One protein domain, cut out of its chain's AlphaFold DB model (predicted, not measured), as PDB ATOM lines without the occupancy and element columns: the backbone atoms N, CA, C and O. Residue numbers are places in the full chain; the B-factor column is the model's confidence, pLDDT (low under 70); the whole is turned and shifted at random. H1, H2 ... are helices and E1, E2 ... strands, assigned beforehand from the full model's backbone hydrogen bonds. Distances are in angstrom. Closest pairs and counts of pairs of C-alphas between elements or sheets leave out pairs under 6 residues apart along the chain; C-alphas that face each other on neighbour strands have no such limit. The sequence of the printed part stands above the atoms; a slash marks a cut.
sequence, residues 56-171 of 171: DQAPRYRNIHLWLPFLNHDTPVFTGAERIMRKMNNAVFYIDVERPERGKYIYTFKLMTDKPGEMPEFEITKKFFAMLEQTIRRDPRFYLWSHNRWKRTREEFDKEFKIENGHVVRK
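This is residues 56 to 171 of the 171 residues of the protein "Lauroyl/myristoyl acyltransferase" of Prevotella sp. CAG:1185 (UniProt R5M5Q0). A helix, H2, makes the middle, with the long hairpin E3 and E4 running beside it on one side and one end of the short hairpin E1 and E2 on the other. The short helix H1 makes a corner near the start of H2, and H3 with the small hairpin E5 and E6 forms a head at the far end of the longest axis. The printed part has 116 residues, with three named helices and six named strands in the order E1 E2 H1 E3 E4 H2 H3 E5 E6; its three sheets are antiparallel pairs, and its class is mixed, helices and strands. It is only just compact, close to loose, with a radius of gyration of the C-alphas of 15.8 A, and only just elongated, with spans of 51 by 34 by 20 A.

After residues 56 to 65, strand E1 takes residues 66 to 70, beginning at C-alpha 66 (134.828, 137.287, 168.636), and E2 residues 73 to 77. Helix H1 is residues 80 to 88, 12.4 A long. Strands E3, residues 92 to 101, and E4, residues 104 to 113, are each 28.0 A long. Helix H2, residues 123 to 138, is 22.7 A long and begins at C-alpha 123 (133.724, 133.176, 158.933). Helix H3 is residues 154 to 160, E5 residues 161 to 164, and E6 residues 167 to 170, ending at C-alpha 170 (139.450, 136.912, 184.345).

The closest C-alphas of H2 and E3 are those of Tyr 94 and Phe 128, 6.6 A apart. In the hairpin E3 and E4, N 96 and O 108 are within hydrogen-bond range at 2.9 A. The closest C-alphas of E1 and H2 are those of Phe 70 and Phe 129, 6.8 A apart. In the hairpin E1 and E2, N 75 and O 68 are 2.8 A apart. H1 and H2 are close but not clearly touching, Glu 82 and Ile 124 having the closest C-alphas at 6.3 A, with a steep tilt of 53 degrees, opposite ways. The closest C-alphas of E2 and H3 are those of Asp 74 and Arg 154, 7.5 A apart. In the hairpin E5 and E6, N 164 and O 167 are 2.8 A apart; both strands are apart from H2. In H1, H2 and H3, every O i to N i+4 pair is within hydrogen-bond range.

The two C-alphas farthest apart are those of Glu 101 and Lys 171, at 50.7 A. The printed part has no cut and ends at residue 171, the chain's last. The link from H2 to H3, residues 139 to 153, is long. The mean pLDDT of the printed part is 95.2, and no printed residue is under 70.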
ATOM      1  N   ASP A  56     122.142 136.001 167.530       92.50
ATOM      2  CA  ASP A  56     122.266 137.458 167.619       92.50
ATOM      3  C   ASP A  56     122.167 138.013 169.051       92.50
ATOM      4  O   ASP A  56     122.252 139.219 169.250       92.50
ATOM      5  N   GLN A  57     122.029 137.159 170.068       90.69
ATOM      6  CA  GLN A  57     121.958 137.570 171.474       90.69
ATOM      7  C   GLN A  57     123.309 138.069 172.018       90.69
ATOM      8  O   GLN A  57     124.378 137.678 171.553       90.69
ATOM      9  N   ALA A  58     123.277 138.886 173.078       92.81
ATOM     10  CA  ALA A  58     124.493 139.392 173.719       92.81
ATOM     11  C   ALA A  58     125.197 138.321 174.590       92.81
ATOM     12  O   ALA A  58     124.610 137.856 175.581       92.81
ATOM     13  N   PRO A  59     126.465 137.962 174.312       93.25
ATOM     14  CA  PRO A  59     127.236 137.036 175.140       93.25
ATOM     15  C   PRO A  59     127.583 137.611 176.515       93.25
ATOM     16  O   PRO A  59     127.701 138.819 176.705       93.25
ATOM     17  N   ARG A  60     127.754 136.724 177.504       92.19
ATOM     18  CA  ARG A  60     128.445 137.054 178.768       92.19
ATOM     19  C   ARG A  60     129.941 137.202 178.485       92.19
ATOM     20  O   ARG A  60     130.410 136.471 177.624       92.19
ATOM     21  N   TYR A  61     130.675 138.020 179.251       92.94
ATOM     22  CA  TYR A  61     132.123 138.241 179.057       92.94
ATOM     23  C   TYR A  61     132.910 136.942 178.848       92.94
ATOM     24  O   TYR A  61     133.562 136.788 177.826       92.94
ATOM     25  N   ARG A  62     132.713 135.937 179.716       91.50
ATOM     26  CA  ARG A  62     133.363 134.609 179.619       91.50
ATOM     27  C   ARG A  62     133.106 133.831 178.316       91.50
ATOM     28  O   ARG A  62     133.723 132.802 178.087       91.50
ATOM     29  N   ASN A  63     132.150 134.269 177.502       91.31
ATOM     30  CA  ASN A  63     131.765 133.632 176.245       91.31
ATOM     31  C   ASN A  63     132.079 134.503 175.017       91.31
ATOM     32  O   ASN A  63     131.661 134.144 173.913       91.31
ATOM     33  N   ILE A  64     132.762 135.637 175.192       94.12
ATOM     34  CA  ILE A  64     133.160 136.524 174.098       94.12
ATOM     35  C   ILE A  64     134.471 136.007 173.508       94.12
ATOM     36  O   ILE A  64     135.519 136.123 174.126       94.12
ATOM     37  N   HIS A  65     134.393 135.428 172.312       94.69
ATOM     38  CA  HIS A  65     135.567 134.937 171.573       94.69
ATOM     39  C   HIS A  65     135.786 135.708 170.266       94.69
ATOM     40  O   HIS A  65     136.815 135.551 169.623       94.69
ATOM     41  N   LEU A  66     134.802 136.512 169.861       95.88
ATOM     42  CA  LEU A  66     134.828 137.287 168.636       95.88
ATOM     43  C   LEU A  66     134.131 138.623 168.871       95.88
ATOM     44  O   LEU A  66     133.028 138.678 169.432       95.88
ATOM     45  N   TRP A  67     134.784 139.665 168.382       96.88
ATOM     46  CA  TRP A  67     134.235 140.994 168.194       96.88
ATOM     47  C   TRP A  67     134.177 141.278 166.696       96.88
ATOM     48  O   TRP A  67     135.092 140.901 165.961       96.88
ATOM     49  N   LEU A  68     133.100 141.903 166.233       97.31
ATOM     50  CA  LEU A  68     132.935 142.275 164.830       97.31
ATOM     51  C   LEU A  68     132.126 143.572 164.694       97.31
ATOM     52  O   LEU A  68     131.346 143.891 165.596       97.31
ATOM     53  N   PRO A  69     132.282 144.316 163.587       97.25
ATOM     54  CA  PRO A  69     131.416 145.448 163.291       97.25
ATOM     55  C   PRO A  69     129.999 144.956 162.975       97.25
ATOM     56  O   PRO A  69     129.815 144.080 162.132       97.25
ATOM     57  N   PHE A  70     129.002 145.522 163.649       97.75
ATOM     58  CA  PHE A  70     127.588 145.268 163.381       97.75
ATOM     59  C   PHE A  70     126.774 146.513 163.713       97.75
ATOM     60  O   PHE A  70     126.865 147.026 164.830       97.75
ATOM     61  N   LEU A  71     126.000 147.008 162.743       96.69
ATOM     62  CA  LEU A  71     125.217 148.246 162.859       96.69
ATOM     63  C   LEU A  71     126.064 149.438 163.342       96.69
ATOM     64  O   LEU A  71     125.631 150.219 164.182       96.69
ATOM     65  N   ASN A  72     127.287 149.567 162.815       96.00
ATOM     66  CA  ASN A  72     128.277 150.594 163.180       96.00
ATOM     67  C   ASN A  72     128.813 150.529 164.624       96.00
ATOM     68  O   ASN A  72     129.452 151.472 165.083       96.00
ATOM     69  N   HIS A  73     128.617 149.414 165.329       96.25
ATOM     70  CA  HIS A  73     129.183 149.187 166.656       96.25
ATOM     71  C   HIS A  73     130.176 148.030 166.656       96.25
ATOM     72  O   HIS A  73     129.947 146.995 166.022       96.25
ATOM     73  N   ASP A  74     131.238 148.159 167.451       96.62
ATOM     74  CA  ASP A  74     132.081 147.024 167.799       96.62
ATOM     75  C   ASP A  74     131.319 146.075 168.734       96.62
ATOM     76  O   ASP A  74     131.010 146.399 169.883       96.62
ATOM     77  N   THR A  75     130.937 144.914 168.209       97.38
ATOM     78  CA  THR A  75     129.893 144.080 168.798       97.38
ATOM     79  C   THR A  75     130.450 142.725 169.222       97.38
ATOM     80  O   THR A  75     130.982 141.992 168.384       97.38
ATOM     81  N   PRO A  76     130.267 142.313 170.491       96.75
ATOM     82  CA  PRO A  76     130.649 140.982 170.928       96.75
ATOM     83  C   PRO A  76     129.585 139.973 170.499       96.75
ATOM     84  O   PRO A  76     128.380 140.208 170.669       96.75
ATOM     85  N   VAL A  77     129.998 138.822 169.976       96.12
ATOM     86  CA  VAL A  77     129.073 137.830 169.400       96.12
ATOM     87  C   VAL A  77     129.310 136.416 169.930       96.12
ATOM     88  O   VAL A  77     130.394 136.069 170.404       96.12
ATOM     89  N   PHE A  78     128.270 135.580 169.885       92.00
ATOM     90  CA  PHE A  78     128.384 134.164 170.229       92.00
ATOM     91  C   PHE A  78     128.974 133.367 169.061       92.00
ATOM     92  O   PHE A  78     128.390 133.322 167.987       92.00
ATOM     93  N   THR A  79     130.049 132.622 169.313       93.44
ATOM     94  CA  THR A  79     130.685 131.731 168.319       93.44
ATOM     95  C   THR A  79     130.316 130.254 168.512       93.44
ATOM     96  O   THR A  79     130.710 129.381 167.741       93.44
ATOM     97  N   GLY A  80     129.533 129.937 169.551       91.56
ATOM     98  CA  GLY A  80     129.189 128.558 169.909       91.56
ATOM     99  C   GLY A  80     128.377 127.820 168.841       91.56
ATOM    100  O   GLY A  80     128.563 126.617 168.672       91.56
ATOM    101  N   ALA A  81     127.510 128.528 168.111       92.81
ATOM    102  CA  ALA A  81     126.747 127.943 167.008       92.81
ATOM    103  C   ALA A  81     127.683 127.485 165.882       92.81
ATOM    104  O   ALA A  81     127.629 126.326 165.480       92.81
ATOM    105  N   GLU A  82     128.612 128.347 165.464       95.25
ATOM    106  CA  GLU A  82     129.611 128.008 164.454       95.25
ATOM    107  C   GLU A  82     130.477 126.817 164.878       95.25
ATOM    108  O   GLU A  82     130.647 125.878 164.104       95.25
ATOM    109  N   ARG A  83     130.958 126.786 166.128       93.75
ATOM    110  CA  ARG A  83     131.736 125.642 166.643       93.75
ATOM    111  C   ARG A  83     130.980 124.318 166.496       93.75
ATOM    112  O   ARG A  83     131.580 123.306 166.137       93.75
ATOM    113  N   ILE A  84     129.670 124.318 166.751       94.50
ATOM    114  CA  ILE A  84     128.812 123.138 166.568       94.50
ATOM    115  C   ILE A  84     128.647 122.811 165.079       94.50
ATOM    116  O   ILE A  84     128.809 121.653 164.701       94.50
ATOM    117  N   MET A  85     128.366 123.806 164.234       94.94
ATOM    118  CA  MET A  85     128.185 123.631 162.786       94.94
ATOM    119  C   MET A  85     129.424 123.016 162.129       94.94
ATOM    120  O   MET A  85     129.301 122.027 161.411       94.94
ATOM    121  N   ARG A  86     130.618 123.534 162.449       95.25
ATOM    122  CA  ARG A  86     131.906 122.997 161.983       95.25
ATOM    123  C   ARG A  86     132.139 121.573 162.473       95.25
ATOM    124  O   ARG A  86     132.472 120.703 161.680       95.25
ATOM    125  N   LYS A  87     131.920 121.317 163.770       94.00
ATOM    126  CA  LYS A  87     132.131 119.992 164.376       94.00
ATOM    127  C   LYS A  87     131.211 118.928 163.786       94.00
ATOM    128  O   LYS A  87     131.625 117.788 163.607       94.00
ATOM    129  N   MET A  88     129.957 119.284 163.527       93.62
ATOM    130  CA  MET A  88     129.022 118.364 162.894       93.62
ATOM    131  C   MET A  88     129.255 118.277 161.386       93.62
ATOM    132  O   MET A  88     128.944 117.245 160.810       93.62
ATOM    133  N   ASN A  89     129.831 119.297 160.754       94.31
ATOM    134  CA  ASN A  89     129.993 119.382 159.306       94.31
ATOM    135  C   ASN A  89     128.657 119.228 158.554       94.31
ATOM    136  O   ASN A  89     128.529 118.428 157.633       94.31
ATOM    137  N   ASN A  90     127.631 119.943 159.025       91.56
ATOM    138  CA  ASN A  90     126.321 120.013 158.376       91.56
ATOM    139  C   ASN A  90     126.239 121.264 157.494       91.56
ATOM    140  O   ASN A  90     126.846 122.281 157.828       91.56
ATOM    141  N   ALA A  91     125.404 121.230 156.453       96.38
ATOM    142  CA  ALA A  91     125.073 122.433 155.697       96.38
ATOM    143  C   ALA A  91     124.460 123.511 156.604       96.38
ATOM    144  O   ALA A  91     123.646 123.226 157.490       96.38
ATOM    145  N   VAL A  92     124.868 124.758 156.383       97.69
ATOM    146  CA  VAL A  92     124.493 125.911 157.197       97.69
ATOM    147  C   VAL A  92     123.739 126.910 156.335       97.69
ATOM    148  O   VAL A  92     124.240 127.378 155.312       97.69
ATOM    149  N   PHE A  93     122.546 127.274 156.789       98.00
ATOM    150  CA  PHE A  93     121.676 128.236 156.126       98.00
ATOM    151  C   PHE A  93     121.445 129.449 157.025       98.00
ATOM    152  O   PHE A  93     121.279 129.315 158.237       98.00
ATOM    153  N   TYR A  94     121.403 130.628 156.415       98.12
ATOM    154  CA  TYR A  94     120.792 131.814 156.996       98.12
ATOM    155  C   TYR A  94     119.301 131.803 156.654       98.12
ATOM    156  O   TYR A  94     118.935 131.552 155.505       98.12
ATOM    157  N   ILE A  95     118.444 132.068 157.637       97.12
ATOM    158  CA  ILE A  95     117.000 132.178 157.419       97.12
ATOM    159  C   ILE A  95     116.659 133.662 157.397       97.12
ATOM    160  O   ILE A  95     116.663 134.317 158.437       97.12
ATOM    161  N   ASP A  96     116.380 134.174 156.204       97.56
ATOM    162  CA  ASP A  96     115.915 135.540 156.013       97.56
ATOM    163  C   ASP A  96     114.396 135.585 156.180       97.56
ATOM    164  O   ASP A  96     113.687 134.793 155.555       97.56
ATOM    165  N   VAL A  97     113.901 136.471 157.042       96.12
ATOM    166  CA  VAL A  97     112.479 136.531 157.397       96.12
ATOM    167  C   VAL A  97     111.889 137.860 156.959       96.12
ATOM    168  O   VAL A  97     112.427 138.929 157.247       96.12
ATOM    169  N   GLU A  98     110.746 137.779 156.291       96.44
ATOM    170  CA  GLU A  98     109.962 138.925 155.853       96.44
ATOM    171  C   GLU A  98     108.520 138.781 156.325       96.44
ATOM    172  O   GLU A  98     107.991 137.675 156.466       96.44
ATOM    173  N   ARG A  99     107.865 139.917 156.556       96.06
ATOM    174  CA  ARG A  99     106.452 139.976 156.923       96.06
ATOM    175  C   ARG A  99     105.745 140.986 156.014       96.06
ATOM    176  O   ARG A  99     105.574 142.132 156.424       96.06
ATOM    177  N   PRO A 100     105.364 140.589 154.785       94.88
ATOM    178  CA  PRO A 100     104.743 141.499 153.817       94.88
ATOM    179  C   PRO A 100     103.397 142.055 154.300       94.88
ATOM    180  O   PRO A 100     103.056 143.193 154.005       94.88
ATOM    181  N   GLU A 101     102.641 141.274 155.074       95.56
ATOM    182  CA  GLU A 101     101.354 141.682 155.639       95.56
ATOM    183  C   GLU A 101     101.099 140.993 156.989       95.56
ATOM    184  O   GLU A 101     101.811 140.074 157.412       95.56
ATOM    185  N   ARG A 102     100.093 141.457 157.736       94.94
ATOM    186  CA  ARG A 102      99.761 140.870 159.041       94.94
ATOM    187  C   ARG A 102      99.355 139.403 158.869       94.94
ATOM    188  O   ARG A 102      98.430 139.095 158.139       94.94
ATOM    189  N   GLY A 103     100.023 138.516 159.608       94.94
ATOM    190  CA  GLY A 103      99.743 137.078 159.586       94.94
ATOM    191  C   GLY A 103     100.487 136.304 158.495       94.94
ATOM    192  O   GLY A 103     100.516 135.080 158.563       94.94
ATOM    193  N   LYS A 104     101.154 136.983 157.555       96.62
ATOM    194  CA  LYS A 104     101.936 136.341 156.498       96.62
ATOM    195  C   LYS A 104     103.422 136.557 156.728       96.62
ATOM    196  O   LYS A 104     103.881 137.693 156.824       96.62
ATOM    197  N   TYR A 105     104.159 135.455 156.791       96.56
ATOM    198  CA  TYR A 105     105.608 135.446 156.943       96.56
ATOM    199  C   TYR A 105     106.226 134.664 155.791       96.56
ATOM    200  O   TYR A 105     105.750 133.580 155.457       96.56
ATOM    201  N   ILE A 106     107.282 135.212 155.202       97.31
ATOM    202  CA  ILE A 106     108.090 134.545 154.183       97.31
ATOM    203  C   ILE A 106     109.433 134.211 154.822       97.31
ATOM    204  O   ILE A 106     110.067 135.071 155.432       97.31
ATOM    205  N   TYR A 107     109.841 132.950 154.697       96.69
ATOM    206  CA  TYR A 107     111.119 132.445 155.184       96.69
ATOM    207  C   TYR A 107     111.958 132.005 153.988       96.69
ATOM    208  O   TYR A 107     111.617 131.032 153.316       96.69
ATOM    209  N   THR A 108     113.067 132.695 153.749       98.00
ATOM    210  CA  THR A 108     113.995 132.384 152.658       98.00
ATOM    211  C   THR A 108     115.253 131.745 153.230       98.00
ATOM    212  O   THR A 108     116.013 132.376 153.966       98.00
ATOM    213  N   PHE A 109     115.493 130.483 152.877       97.56
ATOM    214  CA  PHE A 109     116.681 129.738 153.288       97.56
ATOM    215  C   PHE A 109     117.829 130.032 152.326       97.56
ATOM    216  O   PHE A 109     117.835 129.574 151.186       97.56
ATOM    217  N   LYS A 110     118.820 130.792 152.787       98.12
ATOM    218  CA  LYS A 110     120.011 131.151 152.014       98.12
ATOM    219  C   LYS A 110     121.178 130.274 152.457       98.12
ATOM    220  O   LYS A 110     121.599 130.352 153.610       98.12
ATOM    221  N   LEU A 111     121.691 129.427 151.565       98.00
ATOM    222  CA  LEU A 111     122.859 128.591 151.856       98.00
ATOM    223  C   LEU A 111     124.072 129.490 152.135       98.00
ATOM    224  O   LEU A 111     124.460 130.289 151.287       98.00
ATOM    225  N   MET A 112     124.671 129.363 153.319       97.62
ATOM    226  CA  MET A 112     125.924 130.052 153.650       97.62
ATOM    227  C   MET A 112     127.141 129.204 153.277       97.62
ATOM    228  O   MET A 112     128.138 129.745 152.792       97.62
ATOM    229  N   THR A 113     127.060 127.898 153.546       97.69
ATOM    230  CA  THR A 113     128.071 126.885 153.215       97.69
ATOM    231  C   THR A 113     127.488 125.483 153.397       97.69
ATOM    232  O   THR A 113     126.684 125.255 154.303       97.69
ATOM    233  N   ASP A 114     127.902 124.532 152.573       97.38
ATOM    234  CA  ASP A 114     127.680 123.095 152.756       97.38
ATOM    235  C   ASP A 114     128.881 122.390 153.418       97.38
ATOM    236  O   ASP A 114     128.760 121.258 153.882       97.38
ATOM    237  N   LYS A 115     130.018 123.089 153.532       97.12
ATOM    238  CA  LYS A 115     131.296 122.593 154.055       97.12
ATOM    239  C   LYS A 115     131.838 123.529 155.139       97.12
ATOM    240  O   LYS A 115     132.861 124.194 154.953       97.12
ATOM    241  N   PRO A 116     131.173 123.632 156.304       96.56
ATOM    242  CA  PRO A 116     131.585 124.569 157.346       96.56
ATOM    243  C   PRO A 116     132.987 124.277 157.904       96.56
ATOM    244  O   PRO A 116     133.647 125.198 158.376       96.56
ATOM    245  N   GLY A 117     133.454 123.022 157.851       95.38
ATOM    246  CA  GLY A 117     134.788 122.636 158.322       95.38
ATOM    247  C   GLY A 117     135.947 123.238 157.517       95.38
ATOM    248  O   GLY A 117     137.017 123.438 158.085       95.38
ATOM    249  N   GLU A 118     135.722 123.568 156.242       96.56
ATOM    250  CA  GLU A 118     136.736 124.113 155.323       96.56
ATOM    251  C   GLU A 118     136.833 125.645 155.381       96.56
ATOM    252  O   GLU A 118     137.804 126.234 154.913       96.56
ATOM    253  N   MET A 119     135.842 126.318 155.971       96.38
ATOM    254  CA  MET A 119     135.866 127.774 156.101       96.38
ATOM    255  C   MET A 119     136.906 128.227 157.138       96.38
ATOM    256  O   MET A 119     137.180 127.485 158.087       96.38
ATOM    257  N   PRO A 120     137.434 129.461 157.054       96.88
ATOM    258  CA  PRO A 120     138.207 130.054 158.142       96.88
ATOM    259  C   PRO A 120     137.408 130.111 159.450       96.88
ATOM    260  O   PRO A 120     136.173 130.143 159.442       96.88
ATOM    261  N   GLU A 121     138.106 130.107 160.585       94.69
ATOM    262  CA  GLU A 121     137.456 130.282 161.884       94.69
ATOM    263  C   GLU A 121     136.722 131.634 161.939       94.69
ATOM    264  O   GLU A 121     137.231 132.659 161.481       94.69
ATOM    265  N   PHE A 122     135.512 131.621 162.496       96.44
ATOM    266  CA  PHE A 122     134.598 132.755 162.645       96.44
ATOM    267  C   PHE A 122     133.926 133.253 161.365       96.44
ATOM    268  O   PHE A 122     133.094 134.161 161.431       96.44
ATOM    269  N   GLU A 123     134.230 132.671 160.208       97.69
ATOM    270  CA  GLU A 123     133.724 133.176 158.933       97.69
ATOM    271  C   GLU A 123     132.214 132.960 158.771       97.69
ATOM    272  O   GLU A 123     131.510 133.818 158.236       97.69
ATOM    273  N   ILE A 124     131.678 131.860 159.307       97.69
ATOM    274  CA  ILE A 124     130.229 131.601 159.298       97.69
ATOM    275  C   ILE A 124     129.509 132.644 160.158       97.69
ATOM    276  O   ILE A 124     128.493 133.197 159.741       97.69
ATOM    277  N   THR A 125     130.052 132.948 161.339       97.75
ATOM    278  CA  THR A 125     129.517 133.976 162.239       97.75
ATOM    279  C   THR A 125     129.568 135.357 161.582       97.75
ATOM    280  O   THR A 125     128.567 136.070 161.595       97.75
ATOM    281  N   LYS A 126     130.690 135.732 160.954       98.06
ATOM    282  CA  LYS A 126     130.819 137.014 160.241       98.06
ATOM    283  C   LYS A 126     129.802 137.137 159.107       98.06
ATOM    284  O   LYS A 126     129.079 138.131 159.058       98.06
ATOM    285  N   LYS A 127     129.678 136.111 158.252       97.88
ATOM    286  CA  LYS A 127     128.652 136.064 157.197       97.88
ATOM    287  C   LYS A 127     127.243 136.203 157.767       97.88
ATOM    288  O   LYS A 127     126.469 137.008 157.257       97.88
ATOM    289  N   PHE A 128     126.923 135.474 158.837       98.25
ATOM    290  CA  PHE A 128     125.623 135.572 159.503       98.25
ATOM    291  C   PHE A 128     125.308 137.012 159.931       98.25
ATOM    292  O   PHE A 128     124.219 137.500 159.639       98.25
ATOM    293  N   PHE A 129     126.249 137.709 160.580       98.19
ATOM    294  CA  PHE A 129     126.031 139.091 161.022       98.19
ATOM    295  C   PHE A 129     125.930 140.077 159.853       98.19
ATOM    296  O   PHE A 129     125.082 140.964 159.899       98.19
ATOM    297  N   ALA A 130     126.702 139.889 158.779       98.12
ATOM    298  CA  ALA A 130     126.571 140.699 157.567       98.12
ATOM    299  C   ALA A 130     125.188 140.532 156.907       98.12
ATOM    300  O   ALA A 130     124.560 141.516 156.515       98.12
ATOM    301  N   MET A 131     124.681 139.297 156.824       98.44
ATOM    302  CA  MET A 131     123.345 139.009 156.287       98.44
ATOM    303  C   MET A 131     122.238 139.537 157.207       98.44
ATOM    304  O   MET A 131     121.285 140.145 156.728       98.44
ATOM    305  N   LEU A 132     122.387 139.372 158.524       97.94
ATOM    306  CA  LEU A 132     121.467 139.931 159.513       97.94
ATOM    307  C   LEU A 132     121.387 141.454 159.410       97.94
ATOM    308  O   LEU A 132     120.293 142.008 159.448       97.94
ATOM    309  N   GLU A 133     122.519 142.134 159.249       98.25
ATOM    310  CA  GLU A 133     122.542 143.585 159.091       98.25
ATOM    311  C   GLU A 133     121.796 144.035 157.827       98.25
ATOM    312  O   GLU A 133     121.040 145.003 157.881       98.25
ATOM    313  N   GLN A 134     121.922 143.305 156.714       98.12
ATOM    314  CA  GLN A 134     121.124 143.564 155.509       98.12
ATOM    315  C   GLN A 134     119.622 143.388 155.771       98.12
ATOM    316  O   GLN A 134     118.829 144.241 155.375       98.12
ATOM    317  N   THR A 135     119.227 142.326 156.478       98.06
ATOM    318  CA  THR A 135     117.828 142.077 156.854       98.06
ATOM    319  C   THR A 135     117.269 143.184 157.750       98.06
ATOM    320  O   THR A 135     116.158 143.655 157.515       98.06
ATOM    321  N   ILE A 136     118.048 143.661 158.726       97.69
ATOM    322  CA  ILE A 136     117.657 144.779 159.598       97.69
ATOM    323  C   ILE A 136     117.553 146.082 158.802       97.69
ATOM    324  O   ILE A 136     116.603 146.831 158.990       97.69
ATOM    325  N   ARG A 137     118.496 146.361 157.894       97.75
ATOM    326  CA  ARG A 137     118.444 147.561 157.042       97.75
ATOM    327  C   ARG A 137     117.234 147.554 156.107       97.75
ATOM    328  O   ARG A 137     116.690 148.620 155.837       97.75
ATOM    329  N   ARG A 138     116.808 146.377 155.633       97.50
ATOM    330  CA  ARG A 138     115.618 146.226 154.783       97.50
ATOM    331  C   ARG A 138     114.332 146.591 155.525       97.50
ATOM    332  O   ARG A 138     113.516 147.321 154.975       97.50
ATOM    333  N   ASP A 139     114.138 146.090 156.745       96.12
ATOM    334  CA  ASP A 139     113.003 146.486 157.587       96.12
ATOM    335  C   ASP A 139     113.374 146.466 159.080       96.12
ATOM    336  O   ASP A 139     113.239 145.436 159.756       96.12
ATOM    337  N   PRO A 140     113.819 147.605 159.637       96.31
ATOM    338  CA  PRO A 140     114.337 147.641 160.998       96.31
ATOM    339  C   PRO A 140     113.255 147.372 162.042       96.31
ATOM    340  O   PRO A 140     113.572 146.935 163.143       96.31
ATOM    341  N   ARG A 141     111.970 147.577 161.733       95.25
ATOM    342  CA  ARG A 141     110.868 147.481 162.708       95.25
ATOM    343  C   ARG A 141     110.681 146.069 163.264       95.25
ATOM    344  O   ARG A 141     110.099 145.912 164.333       95.25
ATOM    345  N   PHE A 142     111.152 145.051 162.542       94.69
ATOM    346  CA  PHE A 142     111.044 143.654 162.960       94.69
ATOM    347  C   PHE A 142     112.221 143.165 163.800       94.69
ATOM    348  O   PHE A 142     112.134 142.083 164.386       94.69
ATOM    349  N   TYR A 143     113.299 143.945 163.909       95.38
ATOM    350  CA  TYR A 143     114.364 143.625 164.845       95.38
ATOM    351  C   TYR A 143     113.910 143.908 166.280       95.38
ATOM    352  O   TYR A 143     113.256 144.913 166.562       95.38
ATOM    353  N   LEU A 144     114.240 143.016 167.214       93.25
ATOM    354  CA  LEU A 144     113.793 143.127 168.602       93.25
ATOM    355  C   LEU A 144     114.687 144.105 169.388       93.25
ATOM    356  O   LEU A 144     115.507 143.702 170.213       93.25
ATOM    357  N   TRP A 145     114.511 145.407 169.130       93.88
ATOM    358  CA  TRP A 145     115.316 146.512 169.681       93.88
ATOM    359  C   TRP A 145     115.294 146.646 171.207       93.88
ATOM    360  O   TRP A 145     116.154 147.307 171.780       93.88
ATOM    361  N   SER A 146     114.341 146.009 171.889       93.50
ATOM    362  CA  SER A 146     114.289 145.989 173.357       93.50
ATOM    363  C   SER A 146     115.447 145.205 173.987       93.50
ATOM    364  O   SER A 146     115.717 145.341 175.184       93.50
ATOM    365  N   HIS A 147     116.166 144.392 173.210       89.12
ATOM    366  CA  HIS A 147     117.387 143.757 173.677       89.12
ATOM    367  C   HIS A 147     118.513 144.784 173.828       89.12
ATOM    368  O   HIS A 147     119.031 145.309 172.849       89.12
ATOM    369  N   ASN A 148     118.985 144.984 175.064       90.94
ATOM    370  CA  ASN A 148     120.205 145.751 175.318       90.94
ATOM    371  C   ASN A 148     121.449 144.979 174.818       90.94
ATOM    372  O   ASN A 148     122.094 144.231 175.570       90.94
ATOM    373  N   ARG A 149     121.722 145.103 173.512       92.81
ATOM    374  CA  ARG A 149     122.714 144.320 172.763       92.81
ATOM    375  C   ARG A 149     124.153 144.734 173.052       92.81
ATOM    376  O   ARG A 149     125.016 143.856 173.130       92.81
ATOM    377  N   TRP A 150     124.376 146.033 173.255       94.56
ATOM    378  CA  TRP A 150     125.687 146.669 173.439       94.56
ATOM    379  C   TRP A 150     125.992 147.030 174.898       94.56
ATOM    380  O   TRP A 150     126.754 147.941 175.181       94.56
ATOM    381  N   LYS A 151     125.442 146.273 175.850       93.56
ATOM    382  CA  LYS A 151     125.699 146.457 177.293       93.56
ATOM    383  C   LYS A 151     127.095 146.052 177.782       93.56
ATOM    384  O   LYS A 151     127.295 145.968 178.986       93.56
ATOM    385  N   ARG A 152     127.987 145.631 176.883       94.12
ATOM    386  CA  ARG A 152     129.355 145.189 177.193       94.12
ATOM    387  C   ARG A 152     130.272 145.767 176.142       94.12
ATOM    388  O   ARG A 152     130.033 145.521 174.958       94.12
ATOM    389  N   THR A 153     131.298 146.481 176.572       94.88
ATOM    390  CA  THR A 153     132.254 147.117 175.663       94.88
ATOM    391  C   THR A 153     133.538 146.301 175.562       94.88
ATOM    392  O   THR A 153     133.840 145.470 176.428       94.88
ATOM    393  N   ARG A 154     134.289 146.508 174.474       95.56
ATOM    394  CA  ARG A 154     135.608 145.889 174.306       95.56
ATOM    395  C   ARG A 154     136.583 146.388 175.368       95.56
ATOM    396  O   ARG A 154     137.309 145.586 175.932       95.56
ATOM    397  N   GLU A 155     136.515 147.671 175.714       95.56
ATOM    398  CA  GLU A 155     137.341 148.277 176.761       95.56
ATOM    399  C   GLU A 155     137.176 147.577 178.123       95.56
ATOM    400  O   GLU A 155     138.163 147.182 178.744       95.56
ATOM    401  N   GLU A 156     135.937 147.348 178.573       95.31
ATOM    402  CA  GLU A 156     135.665 146.613 179.818       95.31
ATOM    403  C   GLU A 156     136.189 145.174 179.758       95.31
ATOM    404  O   GLU A 156     136.743 144.658 180.733       95.31
ATOM    405  N   PHE A 157     136.015 144.517 178.606       96.12
ATOM    406  CA  PHE A 157     136.516 143.164 178.393       96.12
ATOM    407  C   PHE A 157     138.043 143.124 178.472       96.12
ATOM    408  O   PHE A 157     138.574 142.313 179.223       96.12
ATOM    409  N   ASP A 158     138.739 144.015 177.772       95.25
ATOM    410  CA  ASP A 158     140.201 144.061 177.737       95.25
ATOM    411  C   ASP A 158     140.793 144.457 179.096       95.25
ATOM    412  O   ASP A 158     141.903 144.040 179.433       95.25
ATOM    413  N   LYS A 159     140.061 145.217 179.918       96.19
ATOM    414  CA  LYS A 159     140.471 145.561 181.285       96.19
ATOM    415  C   LYS A 159     140.408 144.366 182.236       96.19
ATOM    416  O   LYS A 159     141.345 144.154 183.000       96.19
ATOM    417  N   GLU A 160     139.324 143.590 182.203       95.88
ATOM    418  CA  GLU A 160     139.050 142.545 183.206       95.88
ATOM    419  C   GLU A 160     139.319 141.111 182.738       95.88
ATOM    420  O   GLU A 160     139.407 140.203 183.564       95.88
ATOM    421  N   PHE A 161     139.421 140.872 181.434       95.94
ATOM    422  CA  PHE A 161     139.489 139.534 180.854       95.94
ATOM    423  C   PHE A 161     140.621 139.419 179.832       95.94
ATOM    424  O   PHE A 161     141.101 140.396 179.262       95.94
ATOM    425  N   LYS A 162     141.071 138.187 179.605       92.19
ATOM    426  CA  LYS A 162     141.985 137.816 178.520       92.19
ATOM    427  C   LYS A 162     141.581 136.456 177.960       92.19
ATOM    428  O   LYS A 162     140.916 135.674 178.641       92.19
ATOM    429  N   ILE A 163     141.982 136.167 176.725       91.50
ATOM    430  CA  ILE A 163     141.818 134.836 176.135       91.50
ATOM    431  C   ILE A 163     143.118 134.064 176.351       91.50
ATOM    432  O   ILE A 163     144.173 134.478 175.881       91.50
ATOM    433  N   GLU A 164     143.040 132.941 177.054       90.75
ATOM    434  CA  GLU A 164     144.161 132.048 177.330       90.75
ATOM    435  C   GLU A 164     143.777 130.632 176.894       90.75
ATOM    436  O   GLU A 164     142.745 130.103 177.312       90.75
ATOM    437  N   ASN A 165     144.558 130.029 175.990       87.44
ATOM    438  CA  ASN A 165     144.269 128.708 175.412       87.44
ATOM    439  C   ASN A 165     142.828 128.577 174.869       87.44
ATOM    440  O   ASN A 165     142.150 127.573 175.094       87.44
ATOM    441  N   GLY A 166     142.318 129.630 174.217       84.31
ATOM    442  CA  GLY A 166     140.957 129.676 173.669       84.31
ATOM    443  C   GLY A 166     139.834 129.845 174.702       84.31
ATOM    444  O   GLY A 166     138.661 129.797 174.331       84.31
ATOM    445  N   HIS A 167     140.165 130.057 175.980       88.81
ATOM    446  CA  HIS A 167     139.207 130.294 177.057       88.81
ATOM    447  C   HIS A 167     139.294 131.734 177.550       88.81
ATOM    448  O   HIS A 167     140.380 132.261 177.775       88.81
ATOM    449  N   VAL A 168     138.144 132.368 177.767       91.69
ATOM    450  CA  VAL A 168     138.104 133.686 178.404       91.69
ATOM    451  C   VAL A 168     138.279 133.521 179.912       91.69
ATOM    452  O   VAL A 168     137.391 132.998 180.595       91.69
ATOM    453  N   VAL A 169     139.396 134.015 180.435       92.62
ATOM    454  CA  VAL A 169     139.722 134.022 181.864       92.62
ATOM    455  C   VAL A 169     139.710 135.451 182.398       92.62
ATOM    456  O   VAL A 169     139.992 136.400 181.664       92.62
ATOM    457  N   ARG A 170     139.328 135.616 183.669       92.75
ATOM    458  CA  ARG A 170     139.450 136.912 184.345       92.75
ATOM    459  C   ARG A 170     140.929 137.147 184.655       92.75
ATOM    460  O   ARG A 170     141.608 136.188 185.022       92.75
ATOM    461  N   LYS A 171     141.400 138.372 184.443       91.56
ATOM    462  CA  LYS A 171     142.728 138.812 184.874       91.56
ATOM    463  C   LYS A 171     142.823 138.845 186.396       91.56
ATOM    464  O   LYS A 171     141.767 139.041 187.046       91.56
TER     465      LYS A 171